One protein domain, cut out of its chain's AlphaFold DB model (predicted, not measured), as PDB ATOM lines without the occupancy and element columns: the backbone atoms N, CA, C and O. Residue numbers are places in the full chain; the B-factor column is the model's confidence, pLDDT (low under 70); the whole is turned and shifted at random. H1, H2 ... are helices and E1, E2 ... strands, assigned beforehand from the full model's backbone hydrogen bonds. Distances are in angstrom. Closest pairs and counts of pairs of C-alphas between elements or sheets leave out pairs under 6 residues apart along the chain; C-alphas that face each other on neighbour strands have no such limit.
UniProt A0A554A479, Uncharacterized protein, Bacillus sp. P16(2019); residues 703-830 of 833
ATOM      1  N   ASP A 703      17.696   9.349  12.421       88.44
ATOM      2  CA  ASP A 703      17.136   8.552  13.508       88.44
ATOM      3  C   ASP A 703      15.626   8.804  13.608       88.44
ATOM      4  O   ASP A 703      15.116   9.765  13.030       88.44
ATOM      5  N   VAL A 704      14.895   7.940  14.307       91.19
ATOM      6  CA  VAL A 704      13.453   8.087  14.525       91.19
ATOM      7  C   VAL A 704      13.196   8.546  15.951       91.19
ATOM      8  O   VAL A 704      13.515   7.846  16.909       91.19
ATOM      9  N   ARG A 705      12.576   9.721  16.083       90.88
ATOM     10  CA  ARG A 705      12.090  10.252  17.354       90.88
ATOM     11  C   ARG A 705      10.689   9.716  17.619       90.88
ATOM     12  O   ARG A 705       9.807   9.889  16.778       90.88
ATOM     13  N   VAL A 706      10.470   9.154  18.801       93.75
ATOM     14  CA  VAL A 706       9.141   8.777  19.311       93.75
ATOM     15  C   VAL A 706       8.900   9.519  20.615       93.75
ATOM     16  O   VAL A 706       9.789   9.567  21.459       93.75
ATOM     17  N   HIS A 707       7.730  10.122  20.786       93.81
ATOM     18  CA  HIS A 707       7.378  10.888  21.980       93.81
ATOM     19  C   HIS A 707       6.055  10.383  22.549       93.81
ATOM     20  O   HIS A 707       5.027  10.478  21.875       93.81
ATOM     21  N   LEU A 708       6.093   9.846  23.768       94.50
ATOM     22  CA  LEU A 708       4.939   9.325  24.491       94.50
ATOM     23  C   LEU A 708       4.641  10.219  25.696       94.50
ATOM     24  O   LEU A 708       5.555  10.585  26.431       94.50
ATOM     25  N   LEU A 709       3.365  10.527  25.925       93.44
ATOM     26  CA  LEU A 709       2.900  11.233  27.121       93.44
ATOM     27  C   LEU A 709       1.756  10.477  27.785       93.44
ATOM     28  O   LEU A 709       1.072   9.687  27.137       93.44
ATOM     29  N   LYS A 710       1.527  10.756  29.067       91.38
ATOM     30  CA  LYS A 710       0.330  10.293  29.767       91.38
ATOM     31  C   LYS A 710      -0.915  11.026  29.272       91.38
ATOM     32  O   LYS A 710      -0.956  12.256  29.286       91.38
ATOM     33  N   GLY A 711      -1.885  10.246  28.807       91.31
ATOM     34  CA  GLY A 711      -3.195  10.682  28.344       91.31
ATOM     35  C   GLY A 711      -4.231  10.742  29.460       91.31
ATOM     36  O   GLY A 711      -3.914  10.627  30.643       91.31
ATOM     37  N   ARG A 712      -5.490  10.972  29.078       90.81
ATOM     38  CA  ARG A 712      -6.596  11.281  29.999       90.81
ATOM     39  C   ARG A 712      -6.835  10.185  31.040       90.81
ATOM     40  O   ARG A 712      -7.201  10.510  32.164       90.81
ATOM     41  N   GLU A 713      -6.639   8.928  30.682       89.00
ATOM     42  CA  GLU A 713      -6.863   7.736  31.506       89.00
ATOM     43  C   GLU A 713      -5.567   7.249  32.182       89.00
ATOM     44  O   GLU A 713      -5.493   6.119  32.662       89.00
ATOM     45  N   ASN A 714      -4.536   8.103  32.242       86.94
ATOM     46  CA  ASN A 714      -3.191   7.749  32.702       86.94
ATOM     47  C   ASN A 714      -2.546   6.621  31.864       86.94
ATOM     48  O   ASN A 714      -1.679   5.876  32.324       86.94
ATOM     49  N   GLU A 715      -2.936   6.516  30.601       91.38
ATOM     50  CA  GLU A 715      -2.398   5.633  29.577       91.38
ATOM     51  C   GLU A 715      -1.246   6.301  28.814       91.38
ATOM     52  O   GLU A 715      -1.178   7.523  28.700       91.38
ATOM     53  N   TRP A 716      -0.312   5.515  28.277       93.50
ATOM     54  CA  TRP A 716       0.725   6.051  27.392       93.50
ATOM     55  C   TRP A 716       0.139   6.309  26.003       93.50
ATOM     56  O   TRP A 716      -0.319   5.372  25.353       93.50
ATOM     57  N   VAL A 717       0.199   7.555  25.534       95.38
ATOM     58  CA  VAL A 717      -0.314   7.996  24.229       95.38
ATOM     59  C   VAL A 717       0.828   8.529  23.373       95.38
ATOM     60  O   VAL A 717       1.652   9.328  23.825       95.38
ATOM     61  N   LEU A 718       0.865   8.107  22.109       94.69
ATOM     62  CA  LEU A 718       1.798   8.638  21.124       94.69
ATOM     63  C   LEU A 718       1.443  10.083  20.767       94.69
ATOM     64  O   LEU A 718       0.412  10.342  20.156       94.69
ATOM     65  N   SER A 719       2.347  11.011  21.074       93.19
ATOM     66  CA  SER A 719       2.247  12.401  20.628       93.19
ATOM     67  C   SER A 719       2.736  12.569  19.197       93.19
ATOM     68  O   SER A 719       2.019  13.086  18.346       93.19
ATOM     69  N   LYS A 720       3.960  12.119  18.910       91.69
ATOM     70  CA  LYS A 720       4.521  12.180  17.558       91.69
ATOM     71  C   LYS A 720       5.596  11.116  17.369       91.69
ATOM     72  O   LYS A 720       6.399  10.859  18.269       91.69
ATOM     73  N   MET A 721       5.629  10.547  16.169       92.69
ATOM     74  CA  MET A 721       6.703   9.695  15.668       92.69
ATOM     75  C   MET A 721       7.195  10.256  14.339       92.69
ATOM     76  O   MET A 721       6.399  10.430  13.417       92.69
ATOM     77  N   TYR A 722       8.487  10.557  14.236       90.31
ATOM     78  CA  TYR A 722       9.036  11.173  13.032       90.31
ATOM     79  C   TYR A 722      10.533  10.899  12.846       90.31
ATOM     80  O   TYR A 722      11.286  10.876  13.822       90.31
ATOM     81  N   PRO A 723      11.002  10.733  11.597       90.06
ATOM     82  CA  PRO A 723      12.420  10.709  11.289       90.06
ATOM     83  C   PRO A 723      13.025  12.110  11.430       90.06
ATOM     84  O   PRO A 723      12.436  13.111  11.010       90.06
ATOM     85  N   ARG A 724      14.237  12.179  11.973       85.12
ATOM     86  CA  ARG A 724      15.104  13.359  11.945       85.12
ATOM     87  C   ARG A 724      16.220  13.082  10.948       85.12
ATOM     88  O   ARG A 724      17.075  12.240  11.201       85.12
ATOM     89  N   ILE A 725      16.203  13.770   9.809       83.31
ATOM     90  CA  ILE A 725      17.171  13.549   8.726       83.31
ATOM     91  C   ILE A 725      18.234  14.646   8.776       83.31
ATOM     92  O   ILE A 725      17.921  15.835   8.671       83.31
ATOM     93  N   GLY A 726      19.496  14.248   8.932       74.00
ATOM     94  CA  GLY A 726      20.644  15.146   8.856       74.00
ATOM     95  C   GLY A 726      21.041  15.434   7.408       74.00
ATOM     96  O   GLY A 726      20.931  14.572   6.551       74.00
ATOM     97  N   THR A 727      21.536  16.640   7.134       60.91
ATOM     98  CA  THR A 727      21.988  17.074   5.793       60.91
ATOM     99  C   THR A 727      23.504  17.024   5.605       60.91
ATOM    100  O   THR A 727      24.028  17.426   4.567       60.91
ATOM    101  N   ARG A 728      24.243  16.540   6.611       56.78
ATOM    102  CA  ARG A 728      25.702  16.408   6.577       56.78
ATOM    103  C   ARG A 728      26.116  14.975   6.864       56.78
ATOM    104  O   ARG A 728      25.575  14.313   7.736       56.78
ATOM    105  N   HIS A 729      27.148  14.534   6.150       49.78
ATOM    106  CA  HIS A 729      27.594  13.139   6.073       49.78
ATOM    107  C   HIS A 729      27.892  12.429   7.415       49.78
ATOM    108  O   HIS A 729      27.962  11.206   7.399       49.78
ATOM    109  N   ALA A 730      28.090  13.125   8.542       47.00
ATOM    110  CA  ALA A 730      28.569  12.505   9.788       47.00
ATOM    111  C   ALA A 730      27.692  12.718  11.037       47.00
ATOM    112  O   ALA A 730      27.849  11.968  11.995       47.00
ATOM    113  N   VAL A 731      26.778  13.698  11.063       51.81
ATOM    114  CA  VAL A 731      26.019  14.034  12.282       51.81
ATOM    115  C   VAL A 731      24.576  14.391  11.937       51.81
ATOM    116  O   VAL A 731      24.312  15.131  10.989       51.81
ATOM    117  N   ILE A 732      23.642  13.893  12.746       53.53
ATOM    118  CA  ILE A 732      22.237  14.305  12.725       53.53
ATOM    119  C   ILE A 732      22.177  15.752  13.238       53.53
ATOM    120  O   ILE A 732      22.328  16.011  14.431       53.53
ATOM    121  N   MET A 733      22.024  16.724  12.336       49.22
ATOM    122  CA  MET A 733      21.785  18.119  12.721       49.22
ATOM    123  C   MET A 733      20.298  18.348  13.003       49.22
ATOM    124  O   MET A 733      19.436  17.865  12.274       49.22
ATOM    125  N   LEU A 734      19.993  19.135  14.039       47.03
ATOM    126  CA  LEU A 734      18.624  19.562  14.333       47.03
ATOM    127  C   LEU A 734      18.010  20.365  13.176       47.03
ATOM    128  O   LEU A 734      18.686  21.163  12.527       47.03
ATOM    129  N   ALA A 735      16.684  20.271  13.037       43.56
ATOM    130  CA  ALA A 735      15.883  21.035  12.078       43.56
ATOM    131  C   ALA A 735      16.095  22.565  12.133       43.56
ATOM    132  O   ALA A 735      15.976  23.238  11.116       43.56
ATOM    133  N   LYS A 736      16.501  23.135  13.282       40.50
ATOM    134  CA  LYS A 736      16.838  24.570  13.388       40.50
ATOM    135  C   LYS A 736      18.083  24.993  12.592       40.50
ATOM    136  O   LYS A 736      18.188  26.166  12.261       40.50
ATOM    137  N   ASN A 737      18.985  24.059  12.281       42.81
ATOM    138  CA  ASN A 737      20.243  24.320  11.575       42.81
ATOM    139  C   ASN A 737      20.340  23.540  10.247       42.81
ATOM    140  O   ASN A 737      21.442  23.293   9.769       42.81
ATOM    141  N   GLY A 738      19.200  23.155   9.654       43.09
ATOM    142  CA  GLY A 738      19.147  22.584   8.302       43.09
ATOM    143  C   GLY A 738      18.895  21.074   8.201       43.09
ATOM    144  O   GLY A 738      19.299  20.492   7.202       43.09
ATOM    145  N   GLY A 739      18.279  20.429   9.199       56.91
ATOM    146  CA  GLY A 739      17.714  19.067   9.076       56.91
ATOM    147  C   GLY A 739      16.225  19.069   8.685       56.91
ATOM    148  O   GLY A 739      15.552  20.086   8.848       56.91
ATOM    149  N   TYR A 740      15.696  17.934   8.213       64.75
ATOM    150  CA  TYR A 740      14.280  17.789   7.833       64.75
ATOM    151  C   TYR A 740      13.524  16.863   8.797       64.75
ATOM    152  O   TYR A 740      14.072  15.865   9.271       64.75
ATOM    153  N   ILE A 741      12.258  17.198   9.063       67.00
ATOM    154  CA  ILE A 741      11.270  16.335   9.726       67.00
ATOM    155  C   ILE A 741      10.273  15.891   8.652       67.00
ATOM    156  O   ILE A 741       9.892  16.697   7.804       67.00
ATOM    157  N   GLY A 742       9.868  14.621   8.669       70.44
ATOM    158  CA  GLY A 742       8.897  14.070   7.723       70.44
ATOM    159  C   GLY A 742       7.856  13.181   8.397       70.44
ATOM    160  O   GLY A 742       7.913  12.938   9.599       70.44
ATOM    161  N   GLU A 743       6.918  12.667   7.608       85.88
ATOM    162  CA  GLU A 743       5.938  11.682   8.068       85.88
ATOM    163  C   GLU A 743       6.548  10.274   8.051       85.88
ATOM    164  O   GLU A 743       7.045   9.809   7.017       85.88
ATOM    165  N   ILE A 744       6.504   9.579   9.194       90.75
ATOM    166  CA  ILE A 744       7.211   8.303   9.385       90.75
ATOM    167  C   ILE A 744       6.764   7.222   8.395       90.75
ATOM    168  O   ILE A 744       7.602   6.500   7.865       90.75
ATOM    169  N   LYS A 745       5.468   7.146   8.070       89.50
ATOM    170  CA  LYS A 745       4.932   6.122   7.154       89.50
ATOM    171  C   LYS A 745       5.522   6.243   5.748       89.50
ATOM    172  O   LYS A 745       6.000   5.260   5.191       89.50
ATOM    173  N   GLY A 746       5.531   7.455   5.189       89.06
ATOM    174  CA  GLY A 746       6.120   7.709   3.871       89.06
ATOM    175  C   GLY A 746       7.638   7.525   3.876       89.06
ATOM    176  O   GLY A 746       8.206   6.985   2.926       89.06
ATOM    177  N   PHE A 747       8.288   7.917   4.974       92.44
ATOM    178  CA  PHE A 747       9.721   7.734   5.158       92.44
ATOM    179  C   PHE A 747      10.129   6.254   5.187       92.44
ATOM    180  O   PHE A 747      11.050   5.865   4.467       92.44
ATOM    181  N   LEU A 748       9.445   5.426   5.980       94.19
ATOM    182  CA  LEU A 748       9.736   3.997   6.083       94.19
ATOM    183  C   LEU A 748       9.453   3.280   4.758       94.19
ATOM    184  O   LEU A 748      10.321   2.559   4.270       94.19
ATOM    185  N   LYS A 749       8.314   3.566   4.111       92.81
ATOM    186  CA  LYS A 749       7.966   3.027   2.785       92.81
ATOM    187  C   LYS A 749       9.050   3.300   1.747       92.81
ATOM    188  O   LYS A 749       9.436   2.397   1.011       92.81
ATOM    189  N   ARG A 750       9.567   4.533   1.702       91.62
ATOM    190  CA  ARG A 750      10.618   4.925   0.756       91.62
ATOM    191  C   ARG A 750      11.924   4.168   0.988       91.62
ATOM    192  O   ARG A 750      12.544   3.760   0.017       91.62
ATOM    193  N   ASN A 751      12.364   4.034   2.239       92.12
ATOM    194  CA  ASN A 751      13.699   3.511   2.542       92.12
ATOM    195  C   ASN A 751      13.742   1.983   2.731       92.12
ATOM    196  O   ASN A 751      14.796   1.394   2.526       92.12
ATOM    197  N   TYR A 752      12.618   1.343   3.078       93.44
ATOM    198  CA  TYR A 752      12.554  -0.088   3.416       93.44
ATOM    199  C   TYR A 752      11.556  -0.897   2.573       93.44
ATOM    200  O   TYR A 752      11.553  -2.126   2.650       93.44
ATOM    201  N   GLY A 753      10.730  -0.242   1.751       92.38
ATOM    202  CA  GLY A 753       9.659  -0.881   0.982       92.38
ATOM    203  C   GLY A 753       8.365  -1.070   1.783       92.38
ATOM    204  O   GLY A 753       8.341  -0.931   3.005       92.38
ATOM    205  N   GLU A 754       7.266  -1.375   1.087       89.38
ATOM    206  CA  GLU A 754       5.909  -1.390   1.668       89.38
ATOM    207  C   GLU A 754       5.732  -2.426   2.786       89.38
ATOM    208  O   GLU A 754       5.228  -2.114   3.867       89.38
ATOM    209  N   GLU A 755       6.174  -3.658   2.531       86.94
ATOM    210  CA  GLU A 755       5.987  -4.793   3.438       86.94
ATOM    211  C   GLU A 755       6.762  -4.591   4.748       86.94
ATOM    212  O   GLU A 755       6.186  -4.640   5.837       86.94
ATOM    213  N   LYS A 756       8.058  -4.253   4.652       90.06
ATOM    214  CA  LYS A 756       8.896  -3.971   5.826       90.06
ATOM    215  C   LYS A 756       8.462  -2.707   6.565       90.06
ATOM    216  O   LYS A 756       8.528  -2.683   7.788       90.06
ATOM    217  N   SER A 757       7.993  -1.677   5.857       91.94
ATOM    218  CA  SER A 757       7.565  -0.412   6.468       91.94
ATOM    219  C   SER A 757       6.475  -0.610   7.521       91.94
ATOM    220  O   SER A 757       6.549  -0.023   8.600       91.94
ATOM    221  N   THR A 758       5.467  -1.435   7.225       92.00
ATOM    222  CA  THR A 758       4.354  -1.684   8.158       92.00
ATOM    223  C   THR A 758       4.831  -2.434   9.401       92.00
ATOM    224  O   THR A 758       4.475  -2.060  10.518       92.00
ATOM    225  N   LYS A 759       5.696  -3.439   9.210       94.00
ATOM    226  CA  LYS A 759       6.301  -4.216  10.296       94.00
ATOM    227  C   LYS A 759       7.160  -3.338  11.213       94.00
ATOM    228  O   LYS A 759       6.896  -3.284  12.408       94.00
ATOM    229  N   ILE A 760       8.106  -2.586  10.644       95.06
ATOM    230  CA  ILE A 760       9.006  -1.686  11.385       95.06
ATOM    231  C   ILE A 760       8.203  -0.659  12.193       95.06
ATOM    232  O   ILE A 760       8.497  -0.414  13.360       95.06
ATOM    233  N   HIS A 761       7.165  -0.068  11.597       95.00
ATOM    234  CA  HIS A 761       6.316   0.898  12.291       95.00
ATOM    235  C   HIS A 761       5.612   0.286  13.514       95.00
ATOM    236  O   HIS A 761       5.574   0.923  14.565       95.00
ATOM    237  N   SER A 762       5.057  -0.927  13.389       94.31
ATOM    238  CA  SER A 762       4.428  -1.629  14.519       94.31
ATOM    239  C   SER A 762       5.447  -1.964  15.604       94.31
ATOM    240  O   SER A 762       5.221  -1.643  16.764       94.31
ATOM    241  N   GLU A 763       6.603  -2.515  15.226       95.31
ATOM    242  CA  GLU A 763       7.654  -2.895  16.175       95.31
ATOM    243  C   GLU A 763       8.172  -1.696  16.978       95.31
ATOM    244  O   GLU A 763       8.395  -1.817  18.181       95.31
ATOM    245  N   ILE A 764       8.308  -0.517  16.356       95.81
ATOM    246  CA  ILE A 764       8.680   0.712  17.071       95.81
ATOM    247  C   ILE A 764       7.621   1.076  18.121       95.81
ATOM    248  O   ILE A 764       7.971   1.434  19.249       95.81
ATOM    249  N   LEU A 765       6.334   1.019  17.765       95.12
ATOM    250  CA  LEU A 765       5.251   1.340  18.697       95.12
ATOM    251  C   LEU A 765       5.218   0.361  19.867       95.12
ATOM    252  O   LEU A 765       5.204   0.797  21.016       95.12
ATOM    253  N   ASP A 766       5.271  -0.936  19.580       95.00
ATOM    254  CA  ASP A 766       5.227  -1.983  20.598       95.00
ATOM    255  C   ASP A 766       6.436  -1.881  21.538       95.00
ATOM    256  O   ASP A 766       6.277  -1.877  22.761       95.00
ATOM    257  N   LEU A 767       7.643  -1.705  20.986       94.75
ATOM    258  CA  LEU A 767       8.873  -1.532  21.760       94.75
ATOM    259  C   LEU A 767       8.790  -0.316  22.690       94.75
ATOM    260  O   LEU A 767       9.043  -0.426  23.890       94.75
ATOM    261  N   THR A 768       8.425   0.849  22.152       94.88
ATOM    262  CA  THR A 768       8.396   2.094  22.934       94.88
ATOM    263  C   THR A 768       7.298   2.095  23.993       94.88
ATOM    264  O   THR A 768       7.543   2.548  25.112       94.88
ATOM    265  N   HIS A 769       6.121   1.533  23.702       93.88
ATOM    266  CA  HIS A 769       5.061   1.377  24.698       93.88
ATOM    267  C   HIS A 769       5.437   0.403  25.814       93.88
ATOM    268  O   HIS A 769       5.156   0.690  26.979       93.88
ATOM    269  N   ASN A 770       6.074  -0.725  25.491       92.12
ATOM    270  CA  ASN A 770       6.487  -1.701  26.498       92.12
ATOM    271  C   ASN A 770       7.557  -1.129  27.432       92.12
ATOM    272  O   ASN A 770       7.428  -1.263  28.645       92.12
ATOM    273  N   ILE A 771       8.540  -0.403  26.893       90.88
ATOM    274  CA  ILE A 771       9.554   0.270  27.718       90.88
ATOM    275  C   ILE A 771       8.925   1.348  28.597       90.88
ATOM    276  O   ILE A 771       9.274   1.465  29.767       90.88
ATOM    277  N   ALA A 772       7.982   2.133  28.067       90.31
ATOM    278  CA  ALA A 772       7.301   3.154  28.857       90.31
ATOM    279  C   ALA A 772       6.530   2.555  30.048       90.31
ATOM    280  O   ALA A 772       6.561   3.122  31.140       90.31
ATOM    281  N   LYS A 773       5.887   1.394  29.855       88.69
ATOM    282  CA  LYS A 773       5.205   0.646  30.924       88.69
ATOM    283  C   LYS A 773       6.179   0.050  31.943       88.69
ATOM    284  O   LYS A 773       5.916   0.137  33.137       88.69
ATOM    285  N   ASP A 774       7.295  -0.522  31.494       86.69
ATOM    286  CA  ASP A 774       8.332  -1.062  32.385       86.69
ATOM    287  C   ASP A 774       8.951   0.045  33.259       86.69
ATOM    288  O   ASP A 774       9.014  -0.068  34.484       86.69
ATOM    289  N   PHE A 775       9.297   1.185  32.652       82.75
ATOM    290  CA  PHE A 775       9.850   2.336  33.368       82.75
ATOM    291  C   PHE A 775       8.864   2.939  34.367       82.75
ATOM    292  O   PHE A 775       9.278   3.399  35.427       82.75
ATOM    293  N   GLU A 776       7.572   2.936  34.054       81.44
ATOM    294  CA  GLU A 776       6.537   3.354  34.996       81.44
ATOM    295  C   GLU A 776       6.483   2.455  36.242       81.44
ATOM    296  O   GLU A 776       6.325   2.975  37.341       81.44
ATOM    297  N   GLY A 777       6.669   1.138  36.096       72.69
ATOM    298  CA  GLY A 777       6.720   0.210  37.232       72.69
ATOM    299  C   GLY A 777       7.995   0.332  38.079       72.69
ATOM    300  O   GLY A 777       7.943   0.167  39.295       72.69
ATOM    301  N   ASN A 778       9.129   0.653  37.445       68.69
ATOM    302  CA  ASN A 778      10.460   0.662  38.071       68.69
ATOM    303  C   ASN A 778      10.905   2.034  38.622       68.69
ATOM    304  O   ASN A 778      11.867   2.125  39.392       68.69
ATOM    305  N   TYR A 779      10.258   3.129  38.220       67.50
ATOM    306  CA  TYR A 779      10.471   4.451  38.809       67.50
ATOM    307  C   TYR A 779       9.315   4.761  39.756       67.50
ATOM    308  O   TYR A 779       8.233   5.118  39.308       67.50
ATOM    309  N   GLU A 780       9.573   4.703  41.067       52.50
ATOM    310  CA  GLU A 780       8.565   4.857  42.131       52.50
ATOM    311  C   GLU A 780       7.727   6.156  42.080       52.50
ATOM    312  O   GLU A 780       6.811   6.288  42.880       52.50
ATOM    313  N   ASN A 781       7.981   7.123  41.178       56.91
ATOM    314  CA  ASN A 781       7.222   8.380  41.127       56.91
ATOM    315  C   ASN A 781       7.033   8.979  39.712       56.91
ATOM    316  O   ASN A 781       7.957   9.563  39.141       56.91
ATOM    317  N   GLY A 782       5.789   8.961  39.212       68.62
ATOM    318  CA  GLY A 782       5.196  10.044  38.403       68.62
ATOM    319  C   GLY A 782       5.827  10.357  37.039       68.62
ATOM    320  O   GLY A 782       5.943  11.535  36.676       68.62
ATOM    321  N   LEU A 783       6.251   9.338  36.286       82.25
ATOM    322  CA  LEU A 783       6.741   9.497  34.915       82.25
ATOM    323  C   LEU A 783       5.574   9.750  33.950       82.25
ATOM    324  O   LEU A 783       4.646   8.954  33.857       82.25
ATOM    325  N   THR A 784       5.628  10.863  33.216       86.44
ATOM    326  CA  THR A 784       4.485  11.335  32.407       86.44
ATOM    327  C   THR A 784       4.807  11.710  30.975       86.44
ATOM    328  O   THR A 784       3.911  12.029  30.196       86.44
ATOM    329  N   ASP A 785       6.088  11.702  30.634       88.88
ATOM    330  CA  ASP A 785       6.595  12.100  29.332       88.88
ATOM    331  C   ASP A 785       7.925  11.371  29.095       88.88
ATOM    332  O   ASP A 785       8.818  11.428  29.948       88.88
ATOM    333  N   ILE A 786       8.035  10.667  27.969       90.56
ATOM    334  CA  ILE A 786       9.217   9.909  27.555       90.56
ATOM    335  C   ILE A 786       9.442  10.137  26.064       90.56
ATOM    336  O   ILE A 786       8.531   9.976  25.250       90.56
ATOM    337  N   ALA A 787      10.684  10.434  25.678       90.56
ATOM    338  CA  ALA A 787      11.067  10.442  24.272       90.56
ATOM    339  C   ALA A 787      12.218   9.488  23.951       90.56
ATOM    340  O   ALA A 787      13.245   9.491  24.627       90.56
ATOM    341  N   PHE A 788      12.062   8.754  22.858       91.75
ATOM    342  CA  PHE A 788      12.995   7.761  22.345       91.75
ATOM    343  C   PHE A 788      13.664   8.285  21.078       91.75
ATOM    344  O   PHE A 788      12.985   8.836  20.211       91.75
ATOM    345  N   ASP A 789      14.969   8.066  20.964       90.06
ATOM    346  CA  ASP A 789      15.724   8.209  19.721       90.06
ATOM    347  C   ASP A 789      16.139   6.805  19.262       90.06
ATOM    348  O   ASP A 789      16.879   6.112  19.967       90.06
ATOM    349  N   ILE A 790      15.629   6.370  18.110       92.44
ATOM    350  CA  ILE A 790      15.747   4.995  17.608       92.44
ATOM    351  C   ILE A 790      16.544   4.975  16.305       92.44
ATOM    352  O   ILE A 790      16.260   5.715  15.362       92.44
ATOM    353  N   ALA A 791      17.531   4.091  16.246       92.00
ATOM    354  CA  ALA A 791      18.255   3.726  15.042       92.00
ATOM    355  C   ALA A 791      17.563   2.551  14.345       92.00
ATOM    356  O   ALA A 791      17.070   1.640  15.007       92.00
ATOM    357  N   ILE A 792      17.573   2.569  13.013       93.44
ATOM    358  CA  ILE A 792      17.086   1.476  12.167       93.44
ATOM    359  C   ILE A 792      18.202   1.137  11.180       93.44
ATOM    360  O   ILE A 792      18.618   2.009  10.413       93.44
ATOM    361  N   ASP A 793      18.731  -0.085  11.231       91.50
ATOM    362  CA  ASP A 793      19.787  -0.522  10.306       91.50
ATOM    363  C   ASP A 793      19.248  -0.787   8.884       91.50
ATOM    364  O   ASP A 793      18.098  -0.469   8.576       91.50
ATOM    365  N   LYS A 794      20.084  -1.316   7.979       88.81
ATOM    366  CA  LYS A 794      19.709  -1.587   6.576       88.81
ATOM    367  C   LYS A 794      18.705  -2.733   6.451       88.81
ATOM    368  O   LYS A 794      17.899  -2.762   5.521       88.81
ATOM    369  N   GLU A 795      18.746  -3.679   7.378       91.06
ATOM    370  CA  GLU A 795      17.890  -4.857   7.404       91.06
ATOM    371  C   GLU A 795      16.493  -4.532   7.953       91.06
ATOM    372  O   GLU A 795      15.517  -5.164   7.526       91.06
ATOM    373  N   GLY A 796      16.402  -3.501   8.800       90.88
ATOM    374  CA  GLY A 796      15.189  -3.014   9.457       90.88
ATOM    375  C   GLY A 796      15.172  -3.241  10.971       90.88
ATOM    376  O   GLY A 796      14.130  -3.034  11.585       90.88
ATOM    377  N   ASN A 797      16.284  -3.671  11.576       93.75
ATOM    378  CA  ASN A 797      16.363  -3.939  13.010       93.75
ATOM    379  C   ASN A 797      16.458  -2.635  13.809       93.75
ATOM    380  O   ASN A 797      17.096  -1.666  13.383       93.75
ATOM    381  N   LEU A 798      15.841  -2.633  14.991       95.19
ATOM    382  CA  LEU A 798      15.687  -1.455  15.841       95.19
ATOM    383  C   LEU A 798      16.752  -1.407  16.940       95.19
ATOM    384  O   LEU A 798      17.001  -2.404  17.610       95.19
ATOM    385  N   PHE A 799      17.312  -0.221  17.183       93.00
ATOM    386  CA  PHE A 799      18.257   0.013  18.276       93.00
ATOM    387  C   PHE A 799      17.957   1.319  19.016       93.00
ATOM    388  O   PHE A 799      17.834   2.379  18.405       93.00
ATOM    389  N   ILE A 800      17.901   1.283  20.343       90.62
ATOM    390  CA  ILE A 800      17.649   2.456  21.186       90.62
ATOM    391  C   ILE A 800      18.948   3.244  21.364       90.62
ATOM    392  O   ILE A 800      19.891   2.796  22.024       90.62
ATOM    393  N   ILE A 801      18.995   4.449  20.794       84.12
ATOM    394  CA  ILE A 801      20.153   5.351  20.844       84.12
ATOM    395  C   ILE A 801      20.134   6.212  22.106       84.12
ATOM    396  O   ILE A 801      21.195   6.532  22.651       84.12
ATOM    397  N   GLU A 802      18.948   6.646  22.531       83.50
ATOM    398  CA  GLU A 802      18.758   7.507  23.697       83.50
ATOM    399  C   GLU A 802      17.303   7.473  24.179       83.50
ATOM    400  O   GLU A 802      16.372   7.396  23.379       83.50
ATOM    401  N   LEU A 803      17.120   7.595  25.492       86.19
ATOM    402  CA  LEU A 803      15.827   7.755  26.145       86.19
ATOM    403  C   LEU A 803      15.883   9.031  26.994       86.19
ATOM    404  O   LEU A 803      16.783   9.208  27.813       86.19
ATOM    405  N   ASN A 804      14.943   9.943  26.774       83.19
ATOM    406  CA  ASN A 804      14.861  11.225  27.460       83.19
ATOM    407  C   ASN A 804      13.641  11.242  28.381       83.19
ATOM    408  O   ASN A 804      12.512  11.288  27.898       83.19
ATOM    409  N   LEU A 805      13.890  11.261  29.692       80.62
ATOM    410  CA  LEU A 805      12.856  11.311  30.737       80.62
ATOM    411  C   LEU A 805      12.662  12.727  31.307       80.62
ATOM    412  O   LEU A 805      11.605  13.068  31.838       80.62
ATOM    413  N   ASN A 806      13.681  13.587  31.184       75.69
ATOM    414  CA  ASN A 806      13.663  14.929  31.754       75.69
ATOM    415  C   ASN A 806      13.506  16.006  30.670       75.69
ATOM    416  O   ASN A 806      14.463  16.360  29.981       75.69
ATOM    417  N   LYS A 807      12.290  16.553  30.548       78.06
ATOM    418  CA  LYS A 807      11.928  17.651  29.634       78.06
ATOM    419  C   LYS A 807      12.196  17.357  28.142       78.06
ATOM    420  O   LYS A 807      12.915  18.124  27.493       78.06
ATOM    421  N   PRO A 808      11.587  16.310  27.548       81.94
ATOM    422  CA  PRO A 808      11.653  16.095  26.103       81.94
ATOM    423  C   PRO A 808      11.312  17.350  25.290       81.94
ATOM    424  O   PRO A 808      10.421  18.124  25.645       81.94
ATOM    425  N   GLY A 809      12.059  17.595  24.211       79.81
ATOM    426  CA  GLY A 809      11.789  18.712  23.304       79.81
ATOM    427  C   GLY A 809      10.491  18.499  22.523       79.81
ATOM    428  O   GLY A 809      10.275  17.414  21.992       79.81
ATOM    429  N   VAL A 810       9.672  19.549  22.425       82.94
ATOM    430  CA  VAL A 810       8.317  19.513  21.829       82.94
ATOM    431  C   VAL A 810       8.169  20.386  20.580       82.94
ATOM    432  O   VAL A 810       7.062  20.675  20.142       82.94
ATOM    433  N   GLY A 811       9.279  20.901  20.052       78.94
ATOM    434  CA  GLY A 811       9.221  21.791  18.897       78.94
ATOM    435  C   GLY A 811       8.681  21.060  17.671       78.94
ATOM    436  O   GLY A 811       9.152  19.961  17.393       78.94
ATOM    437  N   PHE A 812       7.792  21.726  16.927       78.25
ATOM    438  CA  PHE A 812       7.125  21.245  15.705       78.25
ATOM    439  C   PHE A 812       5.937  20.291  15.920       78.25
ATOM    440  O   PHE A 812       5.346  19.863  14.932       78.25
ATOM    441  N   HIS A 813       5.566  19.995  17.168       88.25
ATOM    442  CA  HIS A 813       4.377  19.204  17.524       88.25
ATOM    443  C   HIS A 813       3.760  19.672  18.854       88.25
ATOM    444  O   HIS A 813       3.284  18.885  19.675       88.25
ATOM    445  N   GLU A 814       3.820  20.983  19.110       92.31
ATOM    446  CA  GLU A 814       3.315  21.599  20.339       92.31
ATOM    447  C   GLU A 814       1.809  21.360  20.550       92.31
ATOM    448  O   GLU A 814       1.374  21.178  21.689       92.31
ATOM    449  N   LEU A 815       1.020  21.344  19.467       93.44
ATOM    450  CA  LEU A 815      -0.425  21.117  19.522       93.44
ATOM    451  C   LEU A 815      -0.761  19.673  19.890       93.44
ATOM    452  O   LEU A 815      -1.604  19.455  20.755       93.44
ATOM    453  N   GLU A 816      -0.064  18.702  19.306       93.88
ATOM    454  CA  GLU A 816      -0.227  17.285  19.625       93.88
ATOM    455  C   GLU A 816       0.123  17.001  21.093       93.88
ATOM    456  O   GLU A 816      -0.555  16.223  21.759       93.88
ATOM    457  N   VAL A 817       1.153  17.662  21.636       94.19
ATOM    458  CA  VAL A 817       1.468  17.578  23.074       94.19
ATOM    459  C   VAL A 817       0.345  18.176  23.917       94.19
ATOM    460  O   VAL A 817      -0.088  17.552  24.887       94.19
ATOM    461  N   ALA A 818      -0.138  19.368  23.557       95.75
ATOM    462  CA  ALA A 818      -1.214  20.040  24.278       95.75
ATOM    463  C   ALA A 818      -2.500  19.198  24.318       95.75
ATOM    464  O   ALA A 818      -3.113  19.089  25.379       95.75
ATOM    465  N   GLN A 819      -2.863  18.565  23.196       96.25
ATOM    466  CA  GLN A 819      -4.035  17.692  23.057       96.25
ATOM    467  C   GLN A 819      -4.008  16.482  23.992       96.25
ATOM    468  O   GLN A 819      -5.067  15.983  24.353       96.25
ATOM    469  N   ILE A 820      -2.824  16.024  24.401       95.75
ATOM    470  CA  ILE A 820      -2.676  14.891  25.318       95.75
ATOM    471  C   ILE A 820      -2.580  15.379  26.767       95.75
ATOM    472  O   ILE A 820      -3.300  14.902  27.643       95.75
ATOM    473  N   VAL A 821      -1.716  16.366  27.029       94.38
ATOM    474  CA  VAL A 821      -1.374  16.757  28.404       94.38
ATOM    475  C   VAL A 821      -2.476  17.554  29.099       94.38
ATOM    476  O   VAL A 821      -2.636  17.436  30.308       94.38
ATOM    477  N   ILE A 822      -3.251  18.364  28.372       96.06
ATOM    478  CA  ILE A 822      -4.305  19.183  28.984       96.06
ATOM    479  C   ILE A 822      -5.465  18.321  29.508       96.06
ATOM    480  O   ILE A 822      -5.834  18.501  30.672       96.06
ATOM    481  N   PRO A 823      -5.995  17.343  28.746       94.69
ATOM    482  CA  PRO A 823      -6.930  16.366  29.296       94.69
ATOM    483  C   PRO A 823      -6.370  15.610  30.505       94.69
ATOM    484  O   PRO A 823      -7.085  15.431  31.487       94.69
ATOM    485  N   TYR A 824      -5.092  15.215  30.469       93.81
ATOM    486  CA  TYR A 824      -4.441  14.557  31.605       93.81
ATOM    487  C   TYR A 824      -4.402  15.449  32.855       93.81
ATOM    488  O   TYR A 824      -4.797  15.003  33.933       93.81
ATOM    489  N   CYS A 825      -4.015  16.724  32.714       94.00
ATOM    490  CA  CYS A 825      -4.063  17.718  33.791       94.00
ATOM    491  C   CYS A 825      -5.455  17.785  34.438       94.00
ATOM    492  O   CYS A 825      -5.565  17.792  35.663       94.00
ATOM    493  N   LYS A 826      -6.511  17.804  33.617       90.44
ATOM    494  CA  LYS A 826      -7.903  17.855  34.080       90.44
ATOM    495  C   LYS A 826      -8.319  16.584  34.832       90.44
ATOM    496  O   LYS A 826      -9.048  16.667  35.816       90.44
ATOM    497  N   THR A 827      -7.853  15.408  34.410       89.50
ATOM    498  CA  THR A 827      -8.106  14.163  35.151       89.50
ATOM    499  C   THR A 827      -7.436  14.198  36.518       89.50
ATOM    500  O   THR A 827      -8.092  13.972  37.535       89.50
ATOM    501  N   ILE A 828      -6.138  14.519  36.571       87.62
ATOM    502  CA  ILE A 828      -5.409  14.476  37.841       87.62
ATOM    503  C   ILE A 828      -5.910  15.537  38.822       87.62
ATOM    504  O   ILE A 828      -5.923  15.253  40.016       87.62
ATOM    505  N   SER A 829      -6.392  16.698  38.355       83.94
ATOM    506  CA  SER A 829      -7.010  17.704  39.230       83.94
ATOM    507  C   SER A 829      -8.308  17.224  39.885       83.94
ATOM    508  O   SER A 829      -8.626  17.669  40.982       83.94
ATOM    509  N   ASN A 830      -9.056  16.330  39.228       77.69
ATOM    510  CA  ASN A 830     -10.371  15.870  39.692       77.69
ATOM    511  C   ASN A 830     -10.313  14.611  40.563       77.69
ATOM    512  O   ASN A 830     -11.253  14.348  41.313       77.69
TER     513      ASN A 830
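What this domain is: This is residues 703 to 830 of the 833 residues of an uncharacterized protein of Bacillus sp. P16(2019) (UniProt A0A554A479). A strongly twisted sheet of four strands curls round one long helix, H2, which lies over one face together with the short helix H1; a third helix, H3, covers part of the other face, over E2 and E1. H1 and H2 meet in a corner near the start of H2, and a long loop, residues 726 to 743, lies between E2 and H1. The printed part has 128 residues with four named strands and three named helices, in the order E1, E2, H1, H2, E3, E4, H3. The sheet runs E2, E1, E3, E4, antiparallel throughout, and the class is mixed, helices and strands. The whole is compact, with a radius of gyration of the C-alphas of 15.4 A, and elongated, with spans of 48 by 30 by 23 A.

Where its parts are: E1, residues 703 to 710, begins at C-alpha 703 (17.136, 8.552, 13.508) and is 23.4 A long. E2, residues 716 to 725, is 26.0 A, E3, residues 785 to 792, is 22.8 A, and E4, residues 798 to 804, is 17.2 A. H1 is residues 744 to 752, 11.6 A. H2, residues 754 to 778, is 36.7 A long from C-alpha 754 (5.909, -1.390, 1.668). H3, residues 814 to 830, is 24.4 A and ends at C-alpha 830 (-10.371, 15.870, 39.692).

How they stand to each other: The hairpin E1 and E2 has N 705 and O 722 within hydrogen-bond range at 2.8 A. Between E1 and E3, N 706 and O 788 are 2.9 A apart. In the hairpin E3 and E4, N 791 and O 799 are 2.8 A apart. H2 is on the sheet; its closest C-alphas to E2 are His 769 and Trp 716, 6.9 A. H1, on the same face, has a height over the sheet of 10.2 A and lies over E1 at 31 degrees on the local plane, only just slantwise to the strands. H1 and H2 touch, through residues 754 to 761 of H2 alone, with C-alphas 748 and 757 closest at 4.9 A, at a steep tilt of 56 degrees, opposite ways. H3 is on the opposite face, at a height over the sheet of 10.0 A, and runs along the strands, at 10 degrees to E1 on the local plane; C-alphas 816 and 719 are its closest to E2, 5.6 A. These are three layers, helices on both faces of a sheet. E2, H1, H2 and E3 form a split strand-helix-strand unit, two strands running the same way with E1 between them, and its crossover is left-handed. Every O i to N i+4 pair is within hydrogen-bond range in H1; in H2 it is 20 of 21 and in H3 12 of 13.

The domain as a whole: The two C-alphas farthest apart, His 729 and Asn 830, are 50.8 A apart. The printed part has no cut. The link E2 to H1 is long, with 18 residues; within it residues 740 to 741 pair antiparallel with residues 724 to 725 of E2. The mean pLDDT of the printed part is 84.2, and it is under 70 in residues 727 to 741 and 778 to 782.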